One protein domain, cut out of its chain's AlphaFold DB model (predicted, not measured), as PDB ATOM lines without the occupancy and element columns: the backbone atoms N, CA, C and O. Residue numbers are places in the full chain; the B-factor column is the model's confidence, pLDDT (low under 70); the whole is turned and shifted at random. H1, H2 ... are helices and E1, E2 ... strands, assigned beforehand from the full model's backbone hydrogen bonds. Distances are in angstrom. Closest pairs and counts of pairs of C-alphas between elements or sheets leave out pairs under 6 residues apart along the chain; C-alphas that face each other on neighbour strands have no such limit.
ATOM      1  N   LEU A 145      41.626  23.021 -10.088       55.66
ATOM      2  CA  LEU A 145      42.550  22.656  -9.017       55.66
ATOM      3  C   LEU A 145      41.789  22.552  -7.685       55.66
ATOM      4  O   LEU A 145      40.918  23.370  -7.394       55.66
ATOM      5  N   THR A 146      42.147  21.580  -6.842       58.12
ATOM      6  CA  THR A 146      41.639  21.506  -5.458       58.12
ATOM      7  C   THR A 146      42.054  22.747  -4.649       58.12
ATOM      8  O   THR A 146      43.072  23.362  -4.976       58.12
ATOM      9  N   PRO A 147      41.371  23.096  -3.538       57.47
ATOM     10  CA  PRO A 147      41.764  24.235  -2.699       57.47
ATOM     11  C   PRO A 147      43.228  24.184  -2.230       57.47
ATOM     12  O   PRO A 147      43.926  25.197  -2.222       57.47
ATOM     13  N   LEU A 148      43.738  22.988  -1.910       53.66
ATOM     14  CA  LEU A 148      45.142  22.794  -1.537       53.66
ATOM     15  C   LEU A 148      46.092  23.036  -2.720       53.66
ATOM     16  O   LEU A 148      47.145  23.647  -2.546       53.66
ATOM     17  N   GLN A 149      45.737  22.572  -3.921       64.19
ATOM     18  CA  GLN A 149      46.514  22.835  -5.134       64.19
ATOM     19  C   GLN A 149      46.462  24.314  -5.529       64.19
ATOM     20  O   GLN A 149      47.497  24.858  -5.891       64.19
ATOM     21  N   MET A 150      45.315  24.983  -5.385       69.38
ATOM     22  CA  MET A 150      45.176  26.431  -5.575       69.38
ATOM     23  C   MET A 150      46.084  27.204  -4.615       69.38
ATOM     24  O   MET A 150      46.825  28.085  -5.044       69.38
ATOM     25  N   ALA A 151      46.082  26.849  -3.327       66.00
ATOM     26  CA  ALA A 151      46.954  27.467  -2.331       66.00
ATOM     27  C   ALA A 151      48.441  27.255  -2.662       66.00
ATOM     28  O   ALA A 151      49.216  28.211  -2.650       66.00
ATOM     29  N   LYS A 152      48.830  26.026  -3.029       67.19
ATOM     30  CA  LYS A 152      50.199  25.709  -3.463       67.19
ATOM     31  C   LYS A 152      50.597  26.467  -4.726       67.19
ATOM     32  O   LYS A 152      51.706  26.979  -4.786       67.19
ATOM     33  N   ALA A 153      49.705  26.564  -5.708       70.31
ATOM     34  CA  ALA A 153      49.959  27.266  -6.958       70.31
ATOM     35  C   ALA A 153      50.138  28.775  -6.735       70.31
ATOM     36  O   ALA A 153      51.069  29.361  -7.277       70.31
ATOM     37  N   ARG A 154      49.310  29.395  -5.881       79.56
ATOM     38  CA  ARG A 154      49.440  30.815  -5.503       79.56
ATOM     39  C   ARG A 154      50.720  31.110  -4.720       79.56
ATOM     40  O   ARG A 154      51.276  32.192  -4.863       79.56
ATOM     41  N   ALA A 155      51.168  30.167  -3.895       79.81
ATOM     42  CA  ALA A 155      52.387  30.285  -3.097       79.81
ATOM     43  C   ALA A 155      53.654  29.807  -3.834       79.81
ATOM     44  O   ALA A 155      54.743  29.843  -3.261       79.81
ATOM     45  N   HIS A 156      53.537  29.326  -5.076       79.38
ATOM     46  CA  HIS A 156      54.665  28.758  -5.805       79.38
ATOM     47  C   HIS A 156      55.673  29.851  -6.178       79.38
ATOM     48  O   HIS A 156      55.300  30.860  -6.771       79.38
ATOM     49  N   GLY A 157      56.964  29.637  -5.904       80.44
ATOM     50  CA  GLY A 157      58.010  30.648  -6.137       80.44
ATOM     51  C   GLY A 157      58.209  31.048  -7.606       80.44
ATOM     52  O   GLY A 157      58.790  32.091  -7.885       80.44
ATOM     53  N   LEU A 158      57.706  30.238  -8.541       79.62
ATOM     54  CA  LEU A 158      57.710  30.518  -9.983       79.62
ATOM     55  C   LEU A 158      56.359  31.020 -10.518       79.62
ATOM     56  O   LEU A 158      56.223  31.225 -11.724       79.62
ATOM     57  N   ALA A 159      55.350  31.200  -9.661       85.06
ATOM     58  CA  ALA A 159      54.099  31.822 -10.074       85.06
ATOM     59  C   ALA A 159      54.346  33.307 -10.368       85.06
ATOM     60  O   ALA A 159      54.757  34.076  -9.498       85.06
ATOM     61  N   ARG A 160      54.078  33.723 -11.603       91.88
ATOM     62  CA  ARG A 160      54.259  35.098 -12.068       91.88
ATOM     63  C   ARG A 160      52.907  35.789 -12.157       91.88
ATOM     64  O   ARG A 160      51.989  35.265 -12.776       91.88
ATOM     65  N   ARG A 161      52.771  36.983 -11.584       92.06
ATOM     66  CA  ARG A 161      51.578  37.814 -11.816       92.06
ATOM     67  C   ARG A 161      51.505  38.229 -13.284       92.06
ATOM     68  O   ARG A 161      52.518  38.612 -13.861       92.06
ATOM     69  N   VAL A 162      50.309  38.161 -13.862       91.81
ATOM     70  CA  VAL A 162      50.027  38.787 -15.157       91.81
ATOM     71  C   VAL A 162      49.480  40.183 -14.876       91.81
ATOM     72  O   VAL A 162      48.412  40.337 -14.270       91.81
ATOM     73  N   ASP A 163      50.254  41.200 -15.239       90.69
ATOM     74  CA  ASP A 163      50.063  42.568 -14.758       90.69
ATOM     75  C   ASP A 163      48.685  43.139 -15.095       90.69
ATOM     76  O   ASP A 163      48.208  43.069 -16.224       90.69
ATOM     77  N   GLY A 164      48.030  43.713 -14.082       88.56
ATOM     78  CA  GLY A 164      46.720  44.353 -14.228       88.56
ATOM     79  C   GLY A 164      45.541  43.398 -14.437       88.56
ATOM     80  O   GLY A 164      44.431  43.871 -14.650       88.56
ATOM     81  N   THR A 165      45.744  42.078 -14.361       89.50
ATOM     82  CA  THR A 165      44.687  41.104 -14.695       89.50
ATOM     83  C   THR A 165      44.120  40.327 -13.513       89.50
ATOM     84  O   THR A 165      43.130  39.633 -13.690       89.50
ATOM     85  N   GLY A 166      44.740  40.363 -12.328       85.50
ATOM     86  CA  GLY A 166      44.306  39.536 -11.189       85.50
ATOM     87  C   GLY A 166      44.581  38.027 -11.347       85.50
ATOM     88  O   GLY A 166      44.116  37.229 -10.530       85.50
ATOM     89  N   TRP A 167      45.358  37.627 -12.358       90.19
ATOM     90  CA  TRP A 167      45.777  36.242 -12.588       90.19
ATOM     91  C   TRP A 167      47.256  36.001 -12.262       90.19
ATOM     92  O   TRP A 167      48.096  36.905 -12.295       90.19
ATOM     93  N   LEU A 168      47.568  34.740 -11.972       88.81
ATOM     94  CA  LEU A 168      48.908  34.202 -11.782       88.81
ATOM     95  C   LEU A 168      49.181  33.160 -12.865       88.81
ATOM     96  O   LEU A 168      48.460  32.174 -12.973       88.81
ATOM     97  N   LEU A 169      50.233  33.353 -13.645       88.81
ATOM     98  CA  LEU A 169      50.747  32.366 -14.577       88.81
ATOM     99  C   LEU A 169      51.742  31.460 -13.858       88.81
ATOM    100  O   LEU A 169      52.738  31.923 -13.304       88.81
ATOM    101  N   LEU A 170      51.495  30.163 -13.906       85.00
ATOM    102  CA  LEU A 170      52.358  29.137 -13.357       85.00
ATOM    103  C   LEU A 170      52.750  28.177 -14.475       85.00
ATOM    104  O   LEU A 170      51.983  27.312 -14.893       85.00
ATOM    105  N   ALA A 171      53.963  28.372 -14.970       77.06
ATOM    106  CA  ALA A 171      54.511  27.662 -16.109       77.06
ATOM    107  C   ALA A 171      55.877  27.089 -15.710       77.06
ATOM    108  O   ALA A 171      56.919  27.667 -16.008       77.06
ATOM    109  N   ASP A 172      55.867  25.966 -14.991       70.88
ATOM    110  CA  ASP A 172      57.080  25.234 -14.623       70.88
ATOM    111  C   ASP A 172      56.982  23.796 -15.127       70.88
ATOM    112  O   ASP A 172      56.235  22.985 -14.578       70.88
ATOM    113  N   ARG A 173      57.754  23.469 -16.169       65.81
ATOM    114  CA  ARG A 173      57.748  22.120 -16.752       65.81
ATOM    115  C   ARG A 173      58.306  21.052 -15.816       65.81
ATOM    116  O   ARG A 173      57.969  19.885 -15.982       65.81
ATOM    117  N   ASN A 174      59.132  21.419 -14.836       55.22
ATOM    118  CA  ASN A 174      59.699  20.452 -13.896       55.22
ATOM    119  C   ASN A 174      58.667  20.004 -12.858       55.22
ATOM    120  O   ASN A 174      58.695  18.859 -12.417       55.22
ATOM    121  N   VAL A 175      57.751  20.900 -12.480       52.72
ATOM    122  CA  VAL A 175      56.734  20.640 -11.450       52.72
ATOM    123  C   VAL A 175      55.388  20.253 -12.066       52.72
ATOM    124  O   VAL A 175      54.679  19.410 -11.522       52.72
ATOM    125  N   PHE A 176      55.040  20.831 -13.217       59.78
ATOM    126  CA  PHE A 176      53.729  20.685 -13.857       59.78
ATOM    127  C   PHE A 176      53.780  19.974 -15.216       59.78
ATOM    128  O   PHE A 176      52.748  19.828 -15.872       59.78
ATOM    129  N   GLY A 177      54.957  19.496 -15.631       68.44
ATOM    130  CA  GLY A 177      55.139  18.737 -16.866       68.44
ATOM    131  C   GLY A 177      54.802  19.558 -18.109       68.44
ATOM    132  O   GLY A 177      55.397  20.598 -18.383       68.44
ATOM    133  N   ASP A 178      53.826  19.084 -18.875       69.25
ATOM    134  CA  ASP A 178      53.393  19.692 -20.134       69.25
ATOM    135  C   ASP A 178      52.177  20.621 -19.961       69.25
ATOM    136  O   ASP A 178      51.377  20.800 -20.880       69.25
ATOM    137  N   LEU A 179      52.001  21.200 -18.774       71.50
ATOM    138  CA  LEU A 179      50.880  22.084 -18.459       71.50
ATOM    139  C   LEU A 179      51.363  23.484 -18.076       71.50
ATOM    140  O   LEU A 179      52.306  23.656 -17.304       71.50
ATOM    141  N   VAL A 180      50.655  24.484 -18.593       74.81
ATOM    142  CA  VAL A 180      50.729  25.881 -18.162       74.81
ATOM    143  C   VAL A 180      49.442  26.204 -17.422       74.81
ATOM    144  O   VAL A 180      48.359  26.065 -17.985       74.81
ATOM    145  N   TYR A 181      49.540  26.640 -16.172       80.75
ATOM    146  CA  TYR A 181      48.385  27.024 -15.370       80.75
ATOM    147  C   TYR A 181      48.222  28.541 -15.333       80.75
ATOM    148  O   TYR A 181      49.181  29.273 -15.112       80.75
ATOM    149  N   LEU A 182      46.990  29.014 -15.475       82.38
ATOM    150  CA  LEU A 182      46.586  30.376 -15.166       82.38
ATOM    151  C   LEU A 182      45.622  30.326 -13.978       82.38
ATOM    152  O   LEU A 182      44.515  29.807 -14.072       82.38
ATOM    153  N   VAL A 183      46.067  30.822 -12.835       84.62
ATOM    154  CA  VAL A 183      45.442  30.640 -11.525       84.62
ATOM    155  C   VAL A 183      44.918  31.980 -11.039       84.62
ATOM    156  O   VAL A 183      45.651  32.967 -11.033       84.62
ATOM    157  N   SER A 184      43.654  32.052 -10.631       82.12
ATOM    158  CA  SER A 184      43.097  33.311 -10.132       82.12
ATOM    159  C   SER A 184      43.731  33.690  -8.792       82.12
ATOM    160  O   SER A 184      43.826  32.873  -7.864       82.12
ATOM    161  N   ALA A 185      44.150  34.953  -8.672       83.81
ATOM    162  CA  ALA A 185      44.676  35.505  -7.425       83.81
ATOM    163  C   ALA A 185      43.571  35.785  -6.393       83.81
ATOM    164  O   ALA A 185      43.874  36.062  -5.235       83.81
ATOM    165  N   HIS A 186      42.301  35.732  -6.804       78.88
ATOM    166  CA  HIS A 186      41.168  36.179  -5.993       78.88
ATOM    167  C   HIS A 186      40.135  35.083  -5.728       78.88
ATOM    168  O   HIS A 186      39.430  35.147  -4.725       78.88
ATOM    169  N   ARG A 187      40.023  34.091  -6.618       73.12
ATOM    170  CA  ARG A 187      38.974  33.061  -6.586       73.12
ATOM    171  C   ARG A 187      39.568  31.678  -6.777       73.12
ATOM    172  O   ARG A 187      40.604  31.538  -7.423       73.12
ATOM    173  N   ASP A 188      38.899  30.649  -6.268       67.19
ATOM    174  CA  ASP A 188      39.329  29.251  -6.400       67.19
ATOM    175  C   ASP A 188      39.031  28.680  -7.797       67.19
ATOM    176  O   ASP A 188      38.288  27.719  -7.962       67.19
ATOM    177  N   ARG A 189      39.611  29.313  -8.825       67.69
ATOM    178  CA  ARG A 189      39.553  28.872 -10.220       67.69
ATOM    179  C   ARG A 189      40.922  28.926 -10.889       67.69
ATOM    180  O   ARG A 189      41.706  29.849 -10.656       67.69
ATOM    181  N   ALA A 190      41.165  27.961 -11.766       71.69
ATOM    182  CA  ALA A 190      42.338  27.912 -12.619       71.69
ATOM    183  C   ALA A 190      41.957  27.437 -14.027       71.69
ATOM    184  O   ALA A 190      40.985  26.711 -14.219       71.69
ATOM    185  N   LEU A 191      42.746  27.863 -15.000       73.06
ATOM    186  CA  LEU A 191      42.788  27.336 -16.353       73.06
ATOM    187  C   LEU A 191      44.099  26.561 -16.483       73.06
ATOM    188  O   LEU A 191      45.127  27.025 -15.994       73.06
ATOM    189  N   ALA A 192      44.085  25.405 -17.138       72.75
ATOM    190  CA  ALA A 192      45.321  24.753 -17.549       72.75
ATOM    191  C   ALA A 192      45.327  24.613 -19.063       72.75
ATOM    192  O   ALA A 192      44.314  24.279 -19.673       72.75
ATOM    193  N   LEU A 193      46.477  24.889 -19.653       70.69
ATOM    194  CA  LEU A 193      46.723  24.838 -21.078       70.69
ATOM    195  C   LEU A 193      47.757  23.749 -21.307       70.69
ATOM    196  O   LEU A 193      48.867  23.799 -20.771       70.69
ATOM    197  N   ARG A 194      47.370  22.734 -22.080       66.94
ATOM    198  CA  ARG A 194      48.280  21.662 -22.459       66.94
ATOM    199  C   ARG A 194      49.244  22.154 -23.522       66.94
ATOM    200  O   ARG A 194      48.836  22.766 -24.505       66.94
ATOM    201  N   CYS A 195      50.506  21.840 -23.298       66.50
ATOM    202  CA  CYS A 195      51.588  22.027 -24.234       66.50
ATOM    203  C   CYS A 195      51.875  20.676 -24.880       66.50
ATOM    204  O   CYS A 195      52.022  19.675 -24.182       66.50
ATOM    205  N   ASP A 196      51.975  20.631 -26.195       69.75
ATOM    206  CA  ASP A 196      52.555  19.476 -26.863       69.75
ATOM    207  C   ASP A 196      54.079  19.658 -26.960       69.75
ATOM    208  O   ASP A 196      54.615  20.765 -26.891       69.75
ATOM    209  N   THR A 197      54.836  18.575 -27.123       56.34
ATOM    210  CA  THR A 197      56.237  18.699 -27.559       56.34
ATOM    211  C   THR A 197      56.264  19.221 -28.998       56.34
ATOM    212  O   THR A 197      55.593  18.618 -29.839       56.34
ATOM    213  N   PRO A 198      57.038  20.280 -29.334       63.44
ATOM    214  CA  PRO A 198      58.265  20.775 -28.680       63.44
ATOM    215  C   PRO A 198      58.108  22.031 -27.787       63.44
ATOM    216  O   PRO A 198      57.067  22.668 -27.759       63.44
ATOM    217  N   TYR A 199      59.198  22.458 -27.121       68.31
ATOM    218  CA  TYR A 199      59.269  23.631 -26.214       68.31
ATOM    219  C   TYR A 199      58.668  24.940 -26.772       68.31
ATOM    220  O   TYR A 199      58.173  25.773 -26.017       68.31
ATOM    221  N   HIS A 200      58.663  25.127 -28.093       71.94
ATOM    222  CA  HIS A 200      58.004  26.277 -28.718       71.94
ATOM    223  C   HIS A 200      56.487  26.308 -28.489       71.94
ATOM    224  O   HIS A 200      55.916  27.396 -28.422       71.94
ATOM    225  N   ASP A 201      55.835  25.151 -28.351       70.62
ATOM    226  CA  ASP A 201      54.419  25.110 -28.003       70.62
ATOM    227  C   ASP A 201      54.202  25.544 -26.551       70.62
ATOM    228  O   ASP A 201      53.305  26.333 -26.290       70.62
ATOM    229  N   PHE A 202      55.097  25.176 -25.630       72.38
ATOM    230  CA  PHE A 202      55.044  25.648 -24.241       72.38
ATOM    231  C   PHE A 202      55.054  27.182 -24.144       72.38
ATOM    232  O   PHE A 202      54.177  27.771 -23.514       72.38
ATOM    233  N   LEU A 203      55.972  27.851 -24.848       77.06
ATOM    234  CA  LEU A 203      55.997  29.320 -24.904       77.06
ATOM    235  C   LEU A 203      54.725  29.902 -25.539       77.06
ATOM    236  O   LEU A 203      54.226  30.939 -25.099       77.06
ATOM    237  N   ARG A 204      54.175  29.227 -26.554       77.88
ATOM    238  CA  ARG A 204      52.913  29.620 -27.191       77.88
ATOM    239  C   ARG A 204      51.734  29.503 -26.224       77.88
ATOM    240  O   ARG A 204      50.871  30.376 -26.237       77.88
ATOM    241  N   GLN A 205      51.691  28.467 -25.388       77.56
ATOM    242  CA  GLN A 205      50.647  28.316 -24.375       77.56
ATOM    243  C   GLN A 205      50.785  29.355 -23.259       77.56
ATOM    244  O   GLN A 205      49.769  29.900 -22.842       77.56
ATOM    245  N   CYS A 206      52.003  29.722 -22.844       81.06
ATOM    246  CA  CYS A 206      52.213  30.866 -21.946       81.06
ATOM    247  C   CYS A 206      51.644  32.163 -22.540       81.06
ATOM    248  O   CYS A 206      50.857  32.843 -21.888       81.06
ATOM    249  N   ALA A 207      51.956  32.464 -23.806       80.56
ATOM    250  CA  ALA A 207      51.432  33.652 -24.479       80.56
ATOM    251  C   ALA A 207      49.895  33.639 -24.594       80.56
ATOM    252  O   ALA A 207      49.248  34.663 -24.386       80.56
ATOM    253  N   LYS A 208      49.292  32.476 -24.878       80.69
ATOM    254  CA  LYS A 208      47.828  32.307 -24.885       80.69
ATOM    255  C   LYS A 208      47.212  32.505 -23.501       80.69
ATOM    256  O   LYS A 208      46.162  33.130 -23.398       80.69
ATOM    257  N   ALA A 209      47.853  31.989 -22.453       80.25
ATOM    258  CA  ALA A 209      47.413  32.170 -21.073       80.25
ATOM    259  C   ALA A 209      47.396  33.654 -20.688       80.25
ATOM    260  O   ALA A 209      46.448  34.128 -20.069       80.25
ATOM    261  N   GLU A 210      48.429  34.397 -21.084       86.25
ATOM    262  CA  GLU A 210      48.534  35.835 -20.834       86.25
ATOM    263  C   GLU A 210      47.484  36.627 -21.610       86.25
ATOM    264  O   GLU A 210      46.799  37.462 -21.021       86.25
ATOM    265  N   ALA A 211      47.292  36.326 -22.898       79.44
ATOM    266  CA  ALA A 211      46.229  36.934 -23.697       79.44
ATOM    267  C   ALA A 211      44.850  36.696 -23.058       79.44
ATOM    268  O   ALA A 211      44.096  37.642 -22.835       79.44
ATOM    269  N   TYR A 212      44.571  35.456 -22.644       83.38
ATOM    270  CA  TYR A 212      43.340  35.121 -21.936       83.38
ATOM    271  C   TYR A 212      43.173  35.934 -20.646       83.38
ATOM    272  O   TYR A 212      42.085  36.440 -20.383       83.38
ATOM    273  N   ALA A 213      44.234  36.077 -19.846       85.75
ATOM    274  CA  ALA A 213      44.201  36.853 -18.610       85.75
ATOM    275  C   ALA A 213      43.844  38.328 -18.858       85.75
ATOM    276  O   ALA A 213      43.066  38.904 -18.096       85.75
ATOM    277  N   HIS A 214      44.384  38.928 -19.924       86.88
ATOM    278  CA  HIS A 214      44.076  40.306 -20.308       86.88
ATOM    279  C   HIS A 214      42.629  40.475 -20.780       86.88
ATOM    280  O   HIS A 214      41.986  41.453 -20.395       86.88
ATOM    281  N   ASP A 215      42.108  39.505 -21.532       80.44
ATOM    282  CA  ASP A 215      40.721  39.508 -22.009       80.44
ATOM    283  C   ASP A 215      39.709  39.209 -20.886       80.44
ATOM    284  O   ASP A 215      38.550  39.619 -20.955       80.44
ATOM    285  N   HIS A 216      40.142  38.520 -19.825       79.50
ATOM    286  CA  HIS A 216      39.287  38.033 -18.737       79.50
ATOM    287  C   HIS A 216      39.771  38.499 -17.367       79.50
ATOM    288  O   HIS A 216      39.958  37.681 -16.462       79.50
ATOM    289  N   GLN A 217      39.960  39.808 -17.201       85.50
ATOM    290  CA  GLN A 217      40.454  40.385 -15.951       85.50
ATOM    291  C   GLN A 217      39.656  39.898 -14.735       85.50
ATOM    292  O   GLN A 217      38.424  39.934 -14.688       85.50
TER     293      GLN A 217
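What this domain is: This is residues 145 to 217 of the 238 residues of an uncharacterized protein of Burkholderia sp. Bp9125 (UniProt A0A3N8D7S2). A twisted antiparallel sheet of four strands has one long helix, H3, lying lengthwise over one face, while the short helix H1 crosses the opposite face. A small helical turn, H2, lies off the sheet, in the connection between E2 and E3. The printed part has 73 residues, with three named helices and four named strands in the order H1, E1, E2, H2, E3, E4, H3; the sheet's order is E1, E2, E3, E4, and the class is mixed, helices and strands. The whole is compact, with a radius of gyration of the C-alphas of 11.3 A, and spans 32 by 26 by 18 A.

Where its parts are: The sheet holds E1, residues 160 to 162; E2, residues 167 to 170; E3, residues 179 to 184, 16.0 A from first to last C-alpha; and E4, residues 190 to 194, 13.1 A long. C-alpha 179 begins E3 at (50.880, 22.084, -18.459). H3, residues 199 to 215, is the longest helix at 24.8 A and ends with C-alpha 215 at (40.721, 39.508, -22.009). H1, residues 147 to 154, is 10.5 A long and begins with C-alpha 147 at (41.764, 24.235, -2.699). H2 has four residues, 173 to 176.

How they stand to each other: The sheet is only just strongly twisted, its C-alphas lying up to 4.1 A off the best plane. E1 and E4 are its edge strands. Inner strands E2 and E3 are antiparallel at 155 degrees, with N 168 and O 183 2.8 A apart, within hydrogen-bond range. E1 and E2 form a hairpin, with N 160 and O 169 at 2.8 A. E3 and E4 form another, with N 182 and O 191 at 2.8 A. H3 is on the sheet at a height of 7.5 A, over E2 and E3, and runs along the strands, at 11 degrees to E3 on the local plane. The closest C-alphas of H3 and E3 are those of Ala 209 and Leu 182, 6.2 A apart. H1 is on the opposite face at a height of 9.8 A, over E4 and only just over E3, where 3 of its C-alphas fall; it runs across the strands, at 80 degrees to E4 on the local plane. The closest C-alphas of H1 and E3 are those of Arg 154 and Val 183, 7.2 A apart. H2 is not on the sheet and is apart from H1 and H3. In H1 and H3 every O i to N i+4 pair is within hydrogen-bond range; H2 is too short for such a pair.

The domain as a whole: The two C-alphas farthest apart are those of His 186 and Pro 198, at 32.3 A. The printed part has no cut, and its six links are tight. The mean pLDDT of the printed part is 75.5; residues 145 to 152, 173 to 178, 188 to 189 and 194 to 199 are under 70.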